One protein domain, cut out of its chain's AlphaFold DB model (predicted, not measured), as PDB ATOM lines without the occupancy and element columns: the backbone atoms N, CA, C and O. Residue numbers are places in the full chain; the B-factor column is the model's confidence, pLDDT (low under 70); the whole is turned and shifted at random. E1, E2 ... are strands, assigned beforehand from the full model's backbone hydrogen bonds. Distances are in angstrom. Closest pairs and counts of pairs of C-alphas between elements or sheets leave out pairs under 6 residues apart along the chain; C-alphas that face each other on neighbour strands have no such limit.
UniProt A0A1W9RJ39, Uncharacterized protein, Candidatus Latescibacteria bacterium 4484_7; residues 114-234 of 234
ATOM      1  N   TYR A 114      28.626  21.795  33.782       91.00
ATOM      2  CA  TYR A 114      27.723  22.696  33.095       91.00
ATOM      3  C   TYR A 114      28.378  23.202  31.797       91.00
ATOM      4  O   TYR A 114      29.550  23.578  31.797       91.00
ATOM      5  N   ASN A 115      27.634  23.178  30.684       91.06
ATOM      6  CA  ASN A 115      28.098  23.678  29.394       91.06
ATOM      7  C   ASN A 115      27.059  24.637  28.768       91.06
ATOM      8  O   ASN A 115      26.056  24.163  28.229       91.06
ATOM      9  N   PRO A 116      27.295  25.966  28.760       87.62
ATOM     10  CA  PRO A 116      26.397  26.937  28.118       87.62
ATOM     11  C   PRO A 116      26.246  26.743  26.603       87.62
ATOM     12  O   PRO A 116      25.279  27.223  26.014       87.62
ATOM     13  N   GLY A 117      27.205  26.077  25.953       89.88
ATOM     14  CA  GLY A 117      27.180  25.810  24.515       89.88
ATOM     15  C   GLY A 117      26.259  24.654  24.115       89.88
ATOM     16  O   GLY A 117      25.971  24.484  22.930       89.88
ATOM     17  N   GLU A 118      25.780  23.865  25.078       92.12
ATOM     18  CA  GLU A 118      24.933  22.701  24.837       92.12
ATOM     19  C   GLU A 118      23.498  22.935  25.319       92.12
ATOM     20  O   GLU A 118      23.235  23.617  26.308       92.12
ATOM     21  N   VAL A 119      22.524  22.349  24.615       92.31
ATOM     22  CA  VAL A 119      21.117  22.418  25.051       92.31
ATOM     23  C   VAL A 119      20.862  21.575  26.291       92.31
ATOM     24  O   VAL A 119      19.949  21.878  27.050       92.31
ATOM     25  N   PHE A 120      21.669  20.540  26.497       94.88
ATOM     26  CA  PHE A 120      21.535  19.598  27.590       94.88
ATOM     27  C   PHE A 120      22.920  19.186  28.077       94.88
ATOM     28  O   PHE A 120      23.684  18.619  27.302       94.88
ATOM     29  N   SER A 121      23.223  19.436  29.349       95.44
ATOM     30  CA  SER A 121      24.528  19.120  29.940       95.44
ATOM     31  C   SER A 121      24.410  18.742  31.416       95.44
ATOM     32  O   SER A 121      23.369  18.940  32.040       95.44
ATOM     33  N   GLY A 122      25.504  18.245  31.993       94.31
ATOM     34  CA  GLY A 122      25.669  18.178  33.445       94.31
ATOM     35  C   GLY A 122      24.708  17.266  34.202       94.31
ATOM     36  O   GLY A 122      24.207  17.641  35.255       94.31
ATOM     37  N   VAL A 123      24.422  16.080  33.658       95.50
ATOM     38  CA  VAL A 123      23.570  15.093  34.339       95.50
ATOM     39  C   VAL A 123      24.236  14.581  35.613       95.50
ATOM     40  O   VAL A 123      25.338  14.032  35.548       95.50
ATOM     41  N   VAL A 124      23.510  14.679  36.723       95.38
ATOM     42  CA  VAL A 124      23.889  14.204  38.054       95.38
ATOM     43  C   VAL A 124      22.741  13.393  38.654       95.38
ATOM     44  O   VAL A 124      21.575  13.767  38.530       95.38
ATOM     45  N   PHE A 125      23.100  12.293  39.311       96.25
ATOM     46  CA  PHE A 125      22.233  11.530  40.207       96.25
ATOM     47  C   PHE A 125      22.758  11.736  41.621       96.25
ATOM     48  O   PHE A 125      23.959  11.565  41.838       96.25
ATOM     49  N   SER A 126      21.898  12.119  42.558       95.12
ATOM     50  CA  SER A 126      22.293  12.311  43.950       95.12
ATOM     51  C   SER A 126      21.196  11.866  44.912       95.12
ATOM     52  O   SER A 126      20.093  12.411  44.848       95.12
ATOM     53  N   PRO A 127      21.492  10.940  45.836       95.44
ATOM     54  CA  PRO A 127      22.726  10.151  45.935       95.44
ATOM     55  C   PRO A 127      22.904   9.181  44.747       95.44
ATOM     56  O   PRO A 127      21.944   8.823  44.065       95.44
ATOM     57  N   ASN A 128      24.145   8.784  44.460       95.50
ATOM     58  CA  ASN A 128      24.475   7.716  43.509       95.50
ATOM     59  C   ASN A 128      25.785   7.028  43.946       95.50
ATOM     60  O   ASN A 128      26.842   7.655  43.836       95.50
ATOM     61  N   PRO A 129      25.750   5.770  44.426       97.06
ATOM     62  CA  PRO A 129      24.576   4.893  44.518       97.06
ATOM     63  C   PRO A 129      23.512   5.391  45.514       97.06
ATOM     64  O   PRO A 129      23.812   6.208  46.379       97.06
ATOM     65  N   PHE A 130      22.286   4.882  45.389       97.69
ATOM     66  CA  PHE A 130      21.193   5.081  46.353       97.69
ATOM     67  C   PHE A 130      20.602   3.723  46.779       97.69
ATOM     68  O   PHE A 130      20.801   2.727  46.073       97.69
ATOM     69  N   SER A 131      19.912   3.671  47.921       96.75
ATOM     70  CA  SER A 131      19.398   2.439  48.528       96.75
ATOM     71  C   SER A 131      17.895   2.524  48.832       96.75
ATOM     72  O   SER A 131      17.529   3.017  49.888       96.75
ATOM     73  N   PRO A 132      17.005   2.042  47.945       96.50
ATOM     74  CA  PRO A 132      15.551   2.079  48.135       96.50
ATOM     75  C   PRO A 132      15.061   0.962  49.077       96.50
ATOM     76  O   PRO A 132      14.277   0.096  48.671       96.50
ATOM     77  N   ASN A 133      15.559   0.928  50.314       94.44
ATOM     78  CA  ASN A 133      15.277  -0.128  51.294       94.44
ATOM     79  C   ASN A 133      14.203   0.271  52.338       94.44
ATOM     80  O   ASN A 133      13.708  -0.596  53.063       94.44
ATOM     81  N   GLY A 134      13.791   1.541  52.357       91.94
ATOM     82  CA  GLY A 134      12.759   2.105  53.223       91.94
ATOM     83  C   GLY A 134      13.245   2.517  54.615       91.94
ATOM     84  O   GLY A 134      12.409   2.650  55.509       91.94
ATOM     85  N   ASP A 135      14.553   2.677  54.827       90.62
ATOM     86  CA  ASP A 135      15.135   3.076  56.117       90.62
ATOM     87  C   ASP A 135      15.217   4.604  56.323       90.62
ATOM     88  O   ASP A 135      15.626   5.066  57.391       90.62
ATOM     89  N   GLY A 136      14.790   5.391  55.331       87.50
ATOM     90  CA  GLY A 136      14.829   6.853  55.336       87.50
ATOM     91  C   GLY A 136      16.168   7.445  54.883       87.50
ATOM     92  O   GLY A 136      16.311   8.672  54.833       87.50
ATOM     93  N   ILE A 137      17.157   6.617  54.540       89.50
ATOM     94  CA  ILE A 137      18.510   7.022  54.165       89.50
ATOM     95  C   ILE A 137      18.756   6.649  52.705       89.50
ATOM     96  O   ILE A 137      18.960   5.498  52.349       89.50
ATOM     97  N   TYR A 138      18.829   7.666  51.846       93.12
ATOM     98  CA  TYR A 138      19.137   7.481  50.421       93.12
ATOM     99  C   TYR A 138      18.132   6.583  49.674       93.12
ATOM    100  O   TYR A 138      18.493   5.978  48.668       93.12
ATOM    101  N   ASP A 139      16.873   6.555  50.118       94.31
ATOM    102  CA  ASP A 139      15.789   5.766  49.510       94.31
ATOM    103  C   ASP A 139      15.443   6.158  48.071       94.31
ATOM    104  O   ASP A 139      14.847   5.394  47.310       94.31
ATOM    105  N   GLU A 140      15.822   7.366  47.681       95.25
ATOM    106  CA  GLU A 140      15.565   7.921  46.367       95.25
ATOM    107  C   GLU A 140      16.794   8.662  45.849       95.25
ATOM    108  O   GLU A 140      17.647   9.106  46.619       95.25
ATOM    109  N   THR A 141      16.885   8.804  44.528       96.69
ATOM    110  CA  THR A 141      17.904   9.618  43.867       96.69
ATOM    111  C   THR A 141      17.261  10.772  43.108       96.69
ATOM    112  O   THR A 141      16.348  10.589  42.294       96.69
ATOM    113  N   ASN A 142      17.755  11.980  43.365       94.56
ATOM    114  CA  ASN A 142      17.432  13.173  42.600       94.56
ATOM    115  C   ASN A 142      18.216  13.174  41.291       94.56
ATOM    116  O   ASN A 142      19.433  12.997  41.266       94.56
ATOM    117  N   ILE A 143      17.514  13.446  40.199       95.75
ATOM    118  CA  ILE A 143      18.067  13.583  38.859       95.75
ATOM    119  C   ILE A 143      18.117  15.069  38.517       95.75
ATOM    120  O   ILE A 143      17.080  15.725  38.387       95.75
ATOM    121  N   SER A 144      19.325  15.594  38.329       93.69
ATOM    122  CA  SER A 144      19.557  16.990  37.962       93.69
ATOM    123  C   SER A 144      20.376  17.105  36.680       93.69
ATOM    124  O   SER A 144      21.165  16.223  36.354       93.69
ATOM    125  N   PHE A 145      20.138  18.164  35.913       94.56
ATOM    126  CA  PHE A 145      20.837  18.488  34.665       94.56
ATOM    127  C   PHE A 145      20.555  19.940  34.273       94.56
ATOM    128  O   PHE A 145      19.662  20.572  34.832       94.56
ATOM    129  N   TYR A 146      21.274  20.458  33.282       93.31
ATOM    130  CA  TYR A 146      21.092  21.818  32.776       93.31
ATOM    131  C   TYR A 146      20.385  21.817  31.423       93.31
ATOM    132  O   TYR A 146      20.677  20.978  30.568       93.31
ATOM    133  N   LEU A 147      19.486  22.784  31.226       92.06
ATOM    134  CA  LEU A 147      18.847  23.079  29.946       92.06
ATOM    135  C   LEU A 147      19.031  24.554  29.573       92.06
ATOM    136  O   LEU A 147      18.630  25.431  30.332       92.06
ATOM    137  N   THR A 148      19.561  24.840  28.381       89.44
ATOM    138  CA  THR A 148      19.643  26.224  27.850       89.44
ATOM    139  C   THR A 148      18.413  26.629  27.033       89.44
ATOM    140  O   THR A 148      18.339  27.751  26.533       89.44
ATOM    141  N   LYS A 149      17.441  25.723  26.862       88.38
ATOM    142  CA  LYS A 149      16.186  25.939  26.124       88.38
ATOM    143  C   LYS A 149      15.054  25.128  26.731       88.38
ATOM    144  O   LYS A 149      15.292  24.092  27.349       88.38
ATOM    145  N   GLU A 150      13.822  25.538  26.442       89.81
ATOM    146  CA  GLU A 150      12.663  24.686  26.680       89.81
ATOM    147  C   GLU A 150      12.818  23.336  25.977       89.81
ATOM    148  O   GLU A 150      13.149  23.261  24.787       89.81
ATOM    149  N   ALA A 151      12.536  22.263  26.708       93.50
ATOM    150  CA  ALA A 151      12.652  20.915  26.183       93.50
ATOM    151  C   ALA A 151      11.658  19.962  26.847       93.50
ATOM    152  O   ALA A 151      11.282  20.104  28.010       93.50
ATOM    153  N   THR A 152      11.257  18.937  26.102       95.69
ATOM    154  CA  THR A 152      10.656  17.733  26.676       95.69
ATOM    155  C   THR A 152      11.759  16.720  26.925       95.69
ATOM    156  O   THR A 152      12.431  16.298  25.984       95.69
ATOM    157  N   VAL A 153      11.927  16.320  28.182       96.88
ATOM    158  CA  VAL A 153      12.911  15.319  28.596       96.88
ATOM    159  C   VAL A 153      12.178  14.022  28.900       96.88
ATOM    160  O   VAL A 153      11.218  14.000  29.671       96.88
ATOM    161  N   THR A 154      12.624  12.939  28.270       98.12
ATOM    162  CA  THR A 154      12.207  11.569  28.580       98.12
ATOM    163  C   THR A 154      13.416  10.811  29.107       98.12
ATOM    164  O   THR A 154      14.432  10.742  28.420       98.12
ATOM    165  N   ILE A 155      13.313  10.267  30.314       98.38
ATOM    166  CA  ILE A 155      14.333   9.447  30.963       98.38
ATOM    167  C   ILE A 155      13.797   8.027  31.001       98.38
ATOM    168  O   ILE A 155      12.786   7.756  31.645       98.38
ATOM    169  N   GLU A 156      14.456   7.126  30.293       98.62
ATOM    170  CA  GLU A 156      14.141   5.703  30.322       98.62
ATOM    171  C   GLU A 156      15.252   4.979  31.066       98.62
ATOM    172  O   GLU A 156      16.420   5.105  30.705       98.62
ATOM    173  N   ILE A 157      14.893   4.241  32.109       98.69
ATOM    174  CA  ILE A 157      15.845   3.503  32.936       98.69
ATOM    175  C   ILE A 157      15.787   2.040  32.524       98.69
ATOM    176  O   ILE A 157      14.707   1.447  32.487       98.69
ATOM    177  N   TYR A 158      16.948   1.480  32.207       98.69
ATOM    178  CA  TYR A 158      17.132   0.108  31.762       98.69
ATOM    179  C   TYR A 158      17.969  -0.673  32.768       98.69
ATOM    180  O   TYR A 158      18.941  -0.133  33.299       98.69
ATOM    181  N   ASN A 159      17.618  -1.936  33.002       97.50
ATOM    182  CA  ASN A 159      18.517  -2.864  33.682       97.50
ATOM    183  C   ASN A 159      19.667  -3.290  32.741       97.50
ATOM    184  O   ASN A 159      19.687  -2.928  31.560       97.50
ATOM    185  N   ILE A 160      20.625  -4.066  33.256       95.50
ATOM    186  CA  ILE A 160      21.798  -4.497  32.478       95.50
ATOM    187  C   ILE A 160      21.446  -5.417  31.295       95.50
ATOM    188  O   ILE A 160      22.161  -5.421  30.297       95.50
ATOM    189  N   ASP A 161      20.315  -6.124  31.366       96.06
ATOM    190  CA  ASP A 161      19.799  -6.977  30.286       96.06
ATOM    191  C   ASP A 161      19.090  -6.177  29.175       96.06
ATOM    192  O   ASP A 161      18.656  -6.739  28.170       96.06
ATOM    193  N   GLY A 162      18.944  -4.857  29.340       96.00
ATOM    194  CA  GLY A 162      18.297  -3.975  28.369       96.00
ATOM    195  C   GLY A 162      16.774  -3.879  28.501       96.00
ATOM    196  O   GLY A 162      16.126  -3.278  27.639       96.00
ATOM    197  N   TYR A 163      16.177  -4.402  29.575       97.25
ATOM    198  CA  TYR A 163      14.757  -4.208  29.872       97.25
ATOM    199  C   TYR A 163      14.507  -2.834  30.491       97.25
ATOM    200  O   TYR A 163      15.159  -2.442  31.459       97.25
ATOM    201  N   ARG A 164      13.525  -2.098  29.955       98.19
ATOM    202  CA  ARG A 164      13.115  -0.798  30.502       98.19
ATOM    203  C   ARG A 164      12.284  -0.994  31.768       98.19
ATOM    204  O   ARG A 164      11.146  -1.449  31.678       98.19
ATOM    205  N   VAL A 165      12.806  -0.559  32.910       98.19
ATOM    206  CA  VAL A 165      12.136  -0.667  34.215       98.19
ATOM    207  C   VAL A 165      11.320   0.578  34.564       98.19
ATOM    208  O   VAL A 165      10.238   0.463  35.131       98.19
ATOM    209  N   LYS A 166      11.775   1.773  34.167       98.31
ATOM    210  CA  LYS A 166      11.106   3.045  34.490       98.31
ATOM    211  C   LYS A 166      11.103   3.987  33.295       98.31
ATOM    212  O   LYS A 166      12.040   3.987  32.493       98.31
ATOM    213  N   ILE A 167      10.055   4.797  33.177       97.94
ATOM    214  CA  ILE A 167      10.022   5.948  32.273       97.94
ATOM    215  C   ILE A 167       9.532   7.191  33.019       97.94
ATOM    216  O   ILE A 167       8.466   7.183  33.625       97.94
ATOM    217  N   LEU A 168      10.309   8.268  32.953       96.62
ATOM    218  CA  LEU A 168       9.954   9.588  33.472       96.62
ATOM    219  C   LEU A 168       9.894  10.553  32.288       96.62
ATOM    220  O   LEU A 168      10.846  10.642  31.517       96.62
ATOM    221  N   LYS A 169       8.788  11.276  32.110       96.25
ATOM    222  CA  LYS A 169       8.637  12.235  31.009       96.25
ATOM    223  C   LYS A 169       8.064  13.544  31.524       96.25
ATOM    224  O   LYS A 169       6.973  13.558  32.081       96.25
ATOM    225  N   LYS A 170       8.782  14.645  31.301       94.88
ATOM    226  CA  LYS A 170       8.365  15.985  31.733       94.88
ATOM    227  C   LYS A 170       8.764  17.034  30.698       94.88
ATOM    228  O   LYS A 170       9.821  16.936  30.071       94.88
ATOM    229  N   ARG A 171       7.901  18.034  30.501       92.50
ATOM    230  CA  ARG A 171       8.224  19.244  29.736       92.50
ATOM    231  C   ARG A 171       8.734  20.313  30.693       92.50
ATOM    232  O   ARG A 171       8.106  20.568  31.715       92.50
ATOM    233  N   PHE A 172       9.839  20.942  30.326       89.25
ATOM    234  CA  PHE A 172      10.426  22.073  31.031       89.25
ATOM    235  C   PHE A 172      10.274  23.315  30.156       89.25
ATOM    236  O   PHE A 172      10.827  23.364  29.057       89.25
ATOM    237  N   ALA A 173       9.470  24.267  30.627       83.75
ATOM    238  CA  ALA A 173       9.278  25.587  30.025       83.75
ATOM    239  C   ALA A 173      10.093  26.645  30.788       83.75
ATOM    240  O   ALA A 173      10.502  26.380  31.925       83.75
ATOM    241  N   PHE A 174      10.316  27.807  30.172       72.56
ATOM    242  CA  PHE A 174      10.870  28.973  30.867       72.56
ATOM    243  C   PHE A 174       9.763  29.744  31.598       72.56
ATOM    244  O   PHE A 174       8.649  29.863  31.081       72.56
ATOM    245  N   THR A 175      10.051  30.240  32.801       62.97
ATOM    246  CA  THR A 175       9.159  31.108  33.589       62.97
ATOM    247  C   THR A 175       9.646  32.558  33.563       62.97
ATOM    248  O   THR A 175      10.734  32.860  33.080       62.97
ATOM    249  N   ALA A 176       8.821  33.489  34.046       52.47
ATOM    250  CA  ALA A 176       9.163  34.913  34.075       52.47
ATOM    251  C   ALA A 176      10.328  35.240  35.039       52.47
ATOM    252  O   ALA A 176      10.979  36.275  34.886       52.47
ATOM    253  N   GLU A 177      10.649  34.362  35.996       53.56
ATOM    254  CA  GLU A 177      11.865  34.508  36.808       53.56
ATOM    255  C   GLU A 177      13.155  34.237  36.006       53.56
ATOM    256  O   GLU A 177      14.221  34.704  36.395       53.56
ATOM    257  N   ASP A 178      13.065  33.576  34.842       52.47
ATOM    258  CA  ASP A 178      14.206  33.290  33.955       52.47
ATOM    259  C   ASP A 178      14.605  34.506  33.072       52.47
ATOM    260  O   ASP A 178      15.507  34.418  32.227       52.47
ATOM    261  N   THR A 179      13.912  35.646  33.220       53.50
ATOM    262  CA  THR A 179      13.949  36.790  32.285       53.50
ATOM    263  C   THR A 179      14.537  38.088  32.840       53.50
ATOM    264  O   THR A 179      13.932  39.154  32.720       53.50
ATOM    265  N   PRO A 180      15.807  38.062  33.263       50.72
ATOM    266  CA  PRO A 180      16.667  39.104  32.698       50.72
ATOM    267  C   PRO A 180      17.771  38.547  31.787       50.72
ATOM    268  O   PRO A 180      18.141  39.221  30.828       50.72
ATOM    269  N   ASP A 181      18.214  37.291  31.960       54.16
ATOM    270  CA  ASP A 181      19.561  36.919  31.477       54.16
ATOM    271  C   ASP A 181      19.685  35.612  30.693       54.16
ATOM    272  O   ASP A 181      20.782  35.273  30.246       54.16
ATOM    273  N   LYS A 182      18.582  34.878  30.480       53.72
ATOM    274  CA  LYS A 182      18.554  33.640  29.671       53.72
ATOM    275  C   LYS A 182      19.661  32.633  30.050       53.72
ATOM    276  O   LYS A 182      20.195  31.945  29.176       53.72
ATOM    277  N   LYS A 183      20.044  32.560  31.332       58.47
ATOM    278  CA  LYS A 183      20.986  31.541  31.819       58.47
ATOM    279  C   LYS A 183      20.270  30.181  31.915       58.47
ATOM    280  O   LYS A 183      19.051  30.135  32.065       58.47
ATOM    281  N   PRO A 184      20.988  29.062  31.750       58.66
ATOM    282  CA  PRO A 184      20.385  27.737  31.741       58.66
ATOM    283  C   PRO A 184      19.778  27.345  33.076       58.66
ATOM    284  O   PRO A 184      20.337  27.573  34.145       58.66
ATOM    285  N   ARG A 185      18.664  26.630  32.973       74.94
ATOM    286  CA  ARG A 185      17.936  26.077  34.101       74.94
ATOM    287  C   ARG A 185      18.636  24.818  34.588       74.94
ATOM    288  O   ARG A 185      18.643  23.815  33.868       74.94
ATOM    289  N   ARG A 186      19.140  24.828  35.824       85.25
ATOM    290  CA  ARG A 186      19.347  23.577  36.557       85.25
ATOM    291  C   ARG A 186      17.972  22.995  36.872       85.25
ATOM    292  O   ARG A 186      17.173  23.578  37.598       85.25
ATOM    293  N   VAL A 187      17.670  21.857  36.268       84.06
ATOM    294  CA  VAL A 187      16.450  21.106  36.533       84.06
ATOM    295  C   VAL A 187      16.622  20.329  37.832       84.06
ATOM    296  O   VAL A 187      17.621  19.634  38.024       84.06
ATOM    297  N   THR A 188      15.630  20.446  38.707       76.94
ATOM    298  CA  THR A 188      15.518  19.741  39.988       76.94
ATOM    299  C   THR A 188      14.136  19.089  40.104       76.94
ATOM    300  O   THR A 188      13.256  19.301  39.260       76.94
ATOM    301  N   GLY A 189      13.949  18.246  41.123       75.12
ATOM    302  CA  GLY A 189      12.654  17.631  41.435       75.12
ATOM    303  C   GLY A 189      12.228  16.495  40.498       75.12
ATOM    304  O   GLY A 189      11.070  16.084  40.513       75.12
ATOM    305  N   LEU A 190      13.131  15.986  39.655       90.06
ATOM    306  CA  LEU A 190      12.957  14.670  39.043       90.06
ATOM    307  C   LEU A 190      13.582  13.638  39.971       90.06
ATOM    308  O   LEU A 190      14.772  13.716  40.250       90.06
ATOM    309  N   VAL A 191      12.788  12.674  40.417       93.69
ATOM    310  CA  VAL A 191      13.203  11.678  41.405       93.69
ATOM    311  C   VAL A 191      13.005  10.283  40.835       93.69
ATOM    312  O   VAL A 191      12.016  10.023  40.142       93.69
ATOM    313  N   TRP A 192      13.939   9.384  41.133       97.50
ATOM    314  CA  TRP A 192      13.706   7.952  41.020       97.50
ATOM    315  C   TRP A 192      13.843   7.291  42.389       97.50
ATOM    316  O   TRP A 192      14.884   7.363  43.030       97.50
ATOM    317  N   ASP A 193      12.777   6.621  42.800       96.75
ATOM    318  CA  ASP A 193      12.599   5.923  44.075       96.75
ATOM    319  C   ASP A 193      13.039   4.450  44.019       96.75
ATOM    320  O   ASP A 193      12.627   3.633  44.837       96.75
ATOM    321  N   GLY A 194      13.780   4.062  42.977       97.62
ATOM    322  CA  GLY A 194      14.172   2.670  42.769       97.62
ATOM    323  C   GLY A 194      13.017   1.740  42.416       97.62
ATOM    324  O   GLY A 194      13.210   0.528  42.406       97.62
ATOM    325  N   LYS A 195      11.828   2.260  42.088       98.06
ATOM    326  CA  LYS A 195      10.695   1.432  41.661       98.06
ATOM    327  C   LYS A 195      10.533   1.423  40.151       98.06
ATOM    328  O   LYS A 195      10.789   2.430  39.479       98.06
ATOM    329  N   ASP A 196      10.059   0.305  39.621       98.12
ATOM    330  CA  ASP A 196       9.635   0.169  38.231       98.12
ATOM    331  C   ASP A 196       8.316   0.932  37.954       98.12
ATOM    332  O   ASP A 196       7.815   1.709  38.777       98.12
ATOM    333  N   ASN A 197       7.757   0.772  36.753       97.12
ATOM    334  CA  ASN A 197       6.470   1.379  36.388       97.12
ATOM    335  C   ASN A 197       5.254   0.714  37.064       97.12
ATOM    336  O   ASN A 197       4.167   1.283  37.018       97.12
ATOM    337  N   MET A 198       5.415  -0.474  37.651       97.00
ATOM    338  CA  MET A 198       4.373  -1.188  38.399       97.00
ATOM    339  C   MET A 198       4.417  -0.870  39.902       97.00
ATOM    340  O   MET A 198       3.517  -1.268  40.634       97.00
ATOM    341  N   GLY A 199       5.434  -0.131  40.355       96.75
ATOM    342  CA  GLY A 199       5.629   0.229  41.756       96.75
ATOM    343  C   GLY A 199       6.438  -0.795  42.553       96.75
ATOM    344  O   GLY A 199       6.517  -0.669  43.774       96.75
ATOM    345  N   HIS A 200       7.057  -1.784  41.906       97.19
ATOM    346  CA  HIS A 200       7.938  -2.736  42.580       97.19
ATOM    347  C   HIS A 200       9.360  -2.191  42.654       97.19
ATOM    348  O   HIS A 200       9.865  -1.640  41.676       97.19
ATOM    349  N   VAL A 201      10.018  -2.377  43.800       97.12
ATOM    350  CA  VAL A 201      11.443  -2.053  43.955       97.12
ATOM    351  C   VAL A 201      12.257  -2.931  43.006       97.12
ATOM    352  O   VAL A 201      12.073  -4.149  42.960       97.12
ATOM    353  N   VAL A 202      13.131  -2.306  42.220       97.69
ATOM    354  CA  VAL A 202      13.984  -3.012  41.264       97.69
ATOM    355  C   VAL A 202      15.135  -3.726  41.987       97.69
ATOM    356  O   VAL A 202      15.561  -3.277  43.052       97.69
ATOM    357  N   PRO A 203      15.687  -4.820  41.430       97.06
ATOM    358  CA  PRO A 203      16.849  -5.486  42.017       97.06
ATOM    359  C   PRO A 203      18.065  -4.562  42.169       97.06
ATOM    360  O   PRO A 203      18.265  -3.641  41.375       97.06
ATOM    361  N   TYR A 204      18.936  -4.849  43.132       97.12
ATOM    362  CA  TYR A 204      20.214  -4.144  43.254       97.12
ATOM    363  C   TYR A 204      21.076  -4.368  42.011       97.12
ATOM    364  O   TYR A 204      21.142  -5.476  41.473       97.12
ATOM    365  N   GLY A 205      21.746  -3.319  41.549       97.50
ATOM    366  CA  GLY A 205      22.563  -3.382  40.348       97.50
ATOM    367  C   GLY A 205      22.791  -2.029  39.693       97.50
ATOM    368  O   GLY A 205      22.337  -0.984  40.162       97.50
ATOM    369  N   ILE A 206      23.520  -2.065  38.582       98.19
ATOM    370  CA  ILE A 206      23.777  -0.894  37.746       98.19
ATOM    371  C   ILE A 206      22.681  -0.799  36.689       98.19
ATOM    372  O   ILE A 206      22.406  -1.760  35.968       98.19
ATOM    373  N   TYR A 207      22.104   0.390  36.572       98.56
ATOM    374  CA  TYR A 207      21.082   0.731  35.597       98.56
ATOM    375  C   TYR A 207      21.597   1.793  34.634       98.56
ATOM    376  O   TYR A 207      22.411   2.650  34.987       98.56
ATOM    377  N   VAL A 208      21.087   1.758  33.404       98.50
ATOM    378  CA  VAL A 208      21.371   2.759  32.375       98.50
ATOM    379  C   VAL A 208      20.165   3.677  32.234       98.50
ATOM    380  O   VAL A 208      19.107   3.265  31.769       98.50
ATOM    381  N   ALA A 209      20.333   4.945  32.594       98.50
ATOM    382  CA  ALA A 209      19.372   6.003  32.333       98.50
ATOM    383  C   ALA A 209      19.660   6.647  30.970       98.50
ATOM    384  O   ALA A 209      20.679   7.318  30.778       98.50
ATOM    385  N   ARG A 210      18.746   6.453  30.018       98.62
ATOM    386  CA  ARG A 210      18.752   7.090  28.702       98.62
ATOM    387  C   ARG A 210      17.904   8.352  28.730       98.62
ATOM    388  O   ARG A 210      16.679   8.287  28.798       98.62
ATOM    389  N   PHE A 211      18.558   9.491  28.585       98.56
ATOM    390  CA  PHE A 211      17.930  10.790  28.405       98.56
ATOM    391  C   PHE A 211      17.663  11.013  26.921       98.56
ATOM    392  O   PHE A 211      18.573  10.911  26.104       98.56
ATOM    393  N   THR A 212      16.422  11.339  26.576       98.50
ATOM    394  CA  THR A 212      16.009  11.827  25.258       98.50
ATOM    395  C   THR A 212      15.426  13.222  25.434       98.50
ATOM    396  O   THR A 212      14.371  13.383  26.049       98.50
ATOM    397  N   VAL A 213      16.122  14.227  24.911       97.69
ATOM    398  CA  VAL A 213      15.791  15.646  25.089       97.69
ATOM    399  C   VAL A 213      15.360  16.223  23.755       97.69
ATOM    400  O   VAL A 213      16.185  16.357  22.853       97.69
ATOM    401  N   THR A 214      14.081  16.564  23.629       97.44
ATOM    402  CA  THR A 214      13.505  17.133  22.407       97.44
ATOM    403  C   THR A 214      13.169  18.603  22.611       97.44
ATOM    404  O   THR A 214      12.418  18.943  23.523       97.44
ATOM    405  N   PHE A 215      13.695  19.467  21.747       94.38
ATOM    406  CA  PHE A 215      13.534  20.921  21.821       94.38
ATOM    407  C   PHE A 215      13.310  21.527  20.433       94.38
ATOM    408  O   PHE A 215      13.680  20.945  19.410       94.38
ATOM    409  N   SER A 216      12.708  22.713  20.404       92.19
ATOM    410  CA  SER A 216      12.468  23.467  19.173       92.19
ATOM    411  C   SER A 216      13.641  24.390  18.843       92.19
ATOM    412  O   SER A 216      14.305  24.947  19.718       92.19
ATOM    413  N   GLN A 217      13.880  24.585  17.553       88.50
ATOM    414  CA  GLN A 217      14.832  25.549  17.010       88.50
ATOM    415  C   GLN A 217      14.369  26.018  15.621       88.50
ATOM    416  O   GLN A 217      13.419  25.469  15.071       88.50
ATOM    417  N   ALA A 218      15.049  27.007  15.028       86.38
ATOM    418  CA  ALA A 218      14.622  27.632  13.769       86.38
ATOM    419  C   ALA A 218      14.355  26.635  12.618       86.38
ATOM    420  O   ALA A 218      13.427  26.829  11.846       86.38
ATOM    421  N   ALA A 219      15.124  25.544  12.536       86.00
ATOM    422  CA  ALA A 219      14.975  24.509  11.507       86.00
ATOM    423  C   ALA A 219      14.020  23.352  11.894       86.00
ATOM    424  O   ALA A 219      14.076  22.291  11.281       86.00
ATOM    425  N   GLY A 220      13.197  23.513  12.936       92.25
ATOM    426  CA  GLY A 220      12.262  22.493  13.429       92.25
ATOM    427  C   GLY A 220      12.654  21.893  14.782       92.25
ATOM    428  O   GLY A 220      13.355  22.514  15.580       92.25
ATOM    429  N   GLN A 221      12.186  20.679  15.071       94.81
ATOM    430  CA  GLN A 221      12.538  19.976  16.308       94.81
ATOM    431  C   GLN A 221      13.890  19.265  16.188       94.81
ATOM    432  O   GLN A 221      14.222  18.696  15.149       94.81
ATOM    433  N   ARG A 222      14.665  19.267  17.275       96.25
ATOM    434  CA  ARG A 222      15.874  18.452  17.437       96.25
ATOM    435  C   ARG A 222      15.763  17.563  18.662       96.25
ATOM    436  O   ARG A 222      15.050  17.887  19.608       96.25
ATOM    437  N   THR A 223      16.522  16.470  18.640       97.19
ATOM    438  CA  THR A 223      16.613  15.518  19.744       97.19
ATOM    439  C   THR A 223      18.070  15.234  20.086       97.19
ATOM    440  O   THR A 223      18.861  14.910  19.202       97.19
ATOM    441  N   ILE A 224      18.409  15.312  21.372       97.62
ATOM    442  CA  ILE A 224      19.683  14.860  21.946       97.62
ATOM    443  C   ILE A 224      19.432  13.562  22.715       97.62
ATOM    444  O   ILE A 224      18.388  13.414  23.357       97.62
ATOM    445  N   ARG A 225      20.382  12.620  22.654       98.00
ATOM    446  CA  ARG A 225      20.361  11.390  23.455       98.00
ATOM    447  C   ARG A 225      21.656  11.227  24.237       98.00
ATOM    448  O   ARG A 225      22.729  11.322  23.653       98.00
ATOM    449  N   VAL A 226      21.542  10.960  25.534       98.00
ATOM    450  CA  VAL A 226      22.681  10.755  26.443       98.00
ATOM    451  C   VAL A 226      22.365   9.599  27.382       98.00
ATOM    452  O   VAL A 226      21.257   9.519  27.905       98.00
ATOM    453  N   ASN A 227      23.343   8.731  27.625       97.69
ATOM    454  CA  ASN A 227      23.228   7.646  28.596       97.69
ATOM    455  C   ASN A 227      24.077   7.952  29.831       97.69
ATOM    456  O   ASN A 227      25.196   8.458  29.714       97.69
ATOM    457  N   LYS A 228      23.554   7.621  31.009       97.81
ATOM    458  CA  LYS A 228      24.263   7.711  32.287       97.81
ATOM    459  C   LYS A 228      23.977   6.486  33.137       97.81
ATOM    460  O   LYS A 228      22.890   5.923  33.057       97.81
ATOM    461  N   ALA A 229      24.960   6.085  33.933       97.69
ATOM    462  CA  ALA A 229      24.801   5.000  34.884       97.69
ATOM    463  C   ALA A 229      24.268   5.533  36.217       97.69
ATOM    464  O   ALA A 229      24.681   6.601  36.676       97.69
ATOM    465  N   VAL A 230      23.386   4.761  36.838       98.19
ATOM    466  CA  VAL A 230      22.907   4.964  38.205       98.19
ATOM    467  C   VAL A 230      22.885   3.608  38.901       98.19
ATOM    468  O   VAL A 230      22.506   2.606  38.294       98.19
ATOM    469  N   ALA A 231      23.355   3.558  40.140       98.31
ATOM    470  CA  ALA A 231      23.480   2.319  40.894       98.31
ATOM    471  C   ALA A 231      22.434   2.253  42.013       98.31
ATOM    472  O   ALA A 231      22.282   3.199  42.786       98.31
ATOM    473  N   VAL A 232      21.744   1.114  42.084       98.31
ATOM    474  CA  VAL A 232      20.820   0.749  43.162       98.31
ATOM    475  C   VAL A 232      21.538  -0.253  44.058       98.31
ATOM    476  O   VAL A 232      21.989  -1.295  43.571       98.31
ATOM    477  N   ILE A 233      21.653   0.050  45.346       96.88
ATOM    478  CA  ILE A 233      22.287  -0.819  46.345       96.88
ATOM    479  C   ILE A 233      21.305  -1.175  47.468       96.88
ATOM    480  O   ILE A 233      20.147  -0.765  47.431       96.88
ATOM    481  N   LYS A 234      21.771  -2.005  48.406       89.06
ATOM    482  CA  LYS A 234      21.061  -2.367  49.636       89.06
ATOM    483  C   LYS A 234      21.347  -1.370  50.750       89.06
ATOM    484  O   LYS A 234      22.482  -0.853  50.766       89.06
TER     485      LYS A 234
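Overview. This is residues 114 to 234 of the 234 residues of an uncharacterized protein of Candidatus Latescibacteria bacterium 4484_7 (UniProt A0A1W9RJ39). Two antiparallel sheets lie face to face as a sandwich: a strongly twisted slab of four strands, E4, E3, E6 and E7, is covered by a smaller sheet of E1, E2 and E5. The long hairpin E6 and E7 makes one side of the larger sheet, and residues 175 to 181 stick out as a free loop. The 121 printed residues hold seven named strands, E1 to E7 along the chain, and no named helix; the class is all strand. The sheet orders are E4, E3, E6, E7 and E1, E2, E5. The whole is compact, with a radius of gyration of the C-alphas of 15.4 A, yet elongated, spanning 45 by 28 by 23 A.

Along the chain. In the larger sheet, E6 is residues 205 to 217, 38.0 A long, and E7 is residues 220 to 232, 37.8 A, ending with C-alpha 232 at (20.820, 0.749, 43.162). E3 is residues 151 to 158, 22.0 A, and E4 is residues 164 to 172, 23.0 A. In the smaller sheet, E1 is residues 120 to 126, 17.9 A, beginning with C-alpha 120 at (21.535, 19.598, 27.590). E2 is residues 141 to 147, 19.4 A, and E5 is residues 185 to 192, 19.9 A; E5 bends by 51 degrees at Gly 189.

Arrangement. In the larger sheet, E6 and E7 are a hairpin at 163 degrees, with N 211 and O 226 2.8 A apart. E3 and E6 are antiparallel at 161 degrees, with N 154 and O 212 at 2.9 A. E3 and E4 are a hairpin at 168 degrees, with N 155 and O 168 at 2.8 A. In the other sheet, the hairpin E1 and E2 has N 124 and O 144 at 2.8 A, and E2 and E5 are antiparallel at 154 degrees, with N 143 and O 190 at 2.8 A. These N and O pairs are within hydrogen-bond range. The facing parts of the sandwich are 10.2 A centre to centre, and their strands stand at 28 degrees. The closest C-alphas of E1 and E7, Phe 125 and Val 230, are 6.9 A apart. E4 and E5 are near each other, with 9 pairs of C-alphas within 10 A. E2 and E6 are apart.

Size, cuts and confidence. The C-alphas farthest apart are those of Asp 135 and Ala 219, 49.5 A. The printed part has no cut. The links E1 to E2, E4 to E5 and E5 to E6 are long. The mean pLDDT of the printed part is 91.0; residues 175 to 184 are under 70.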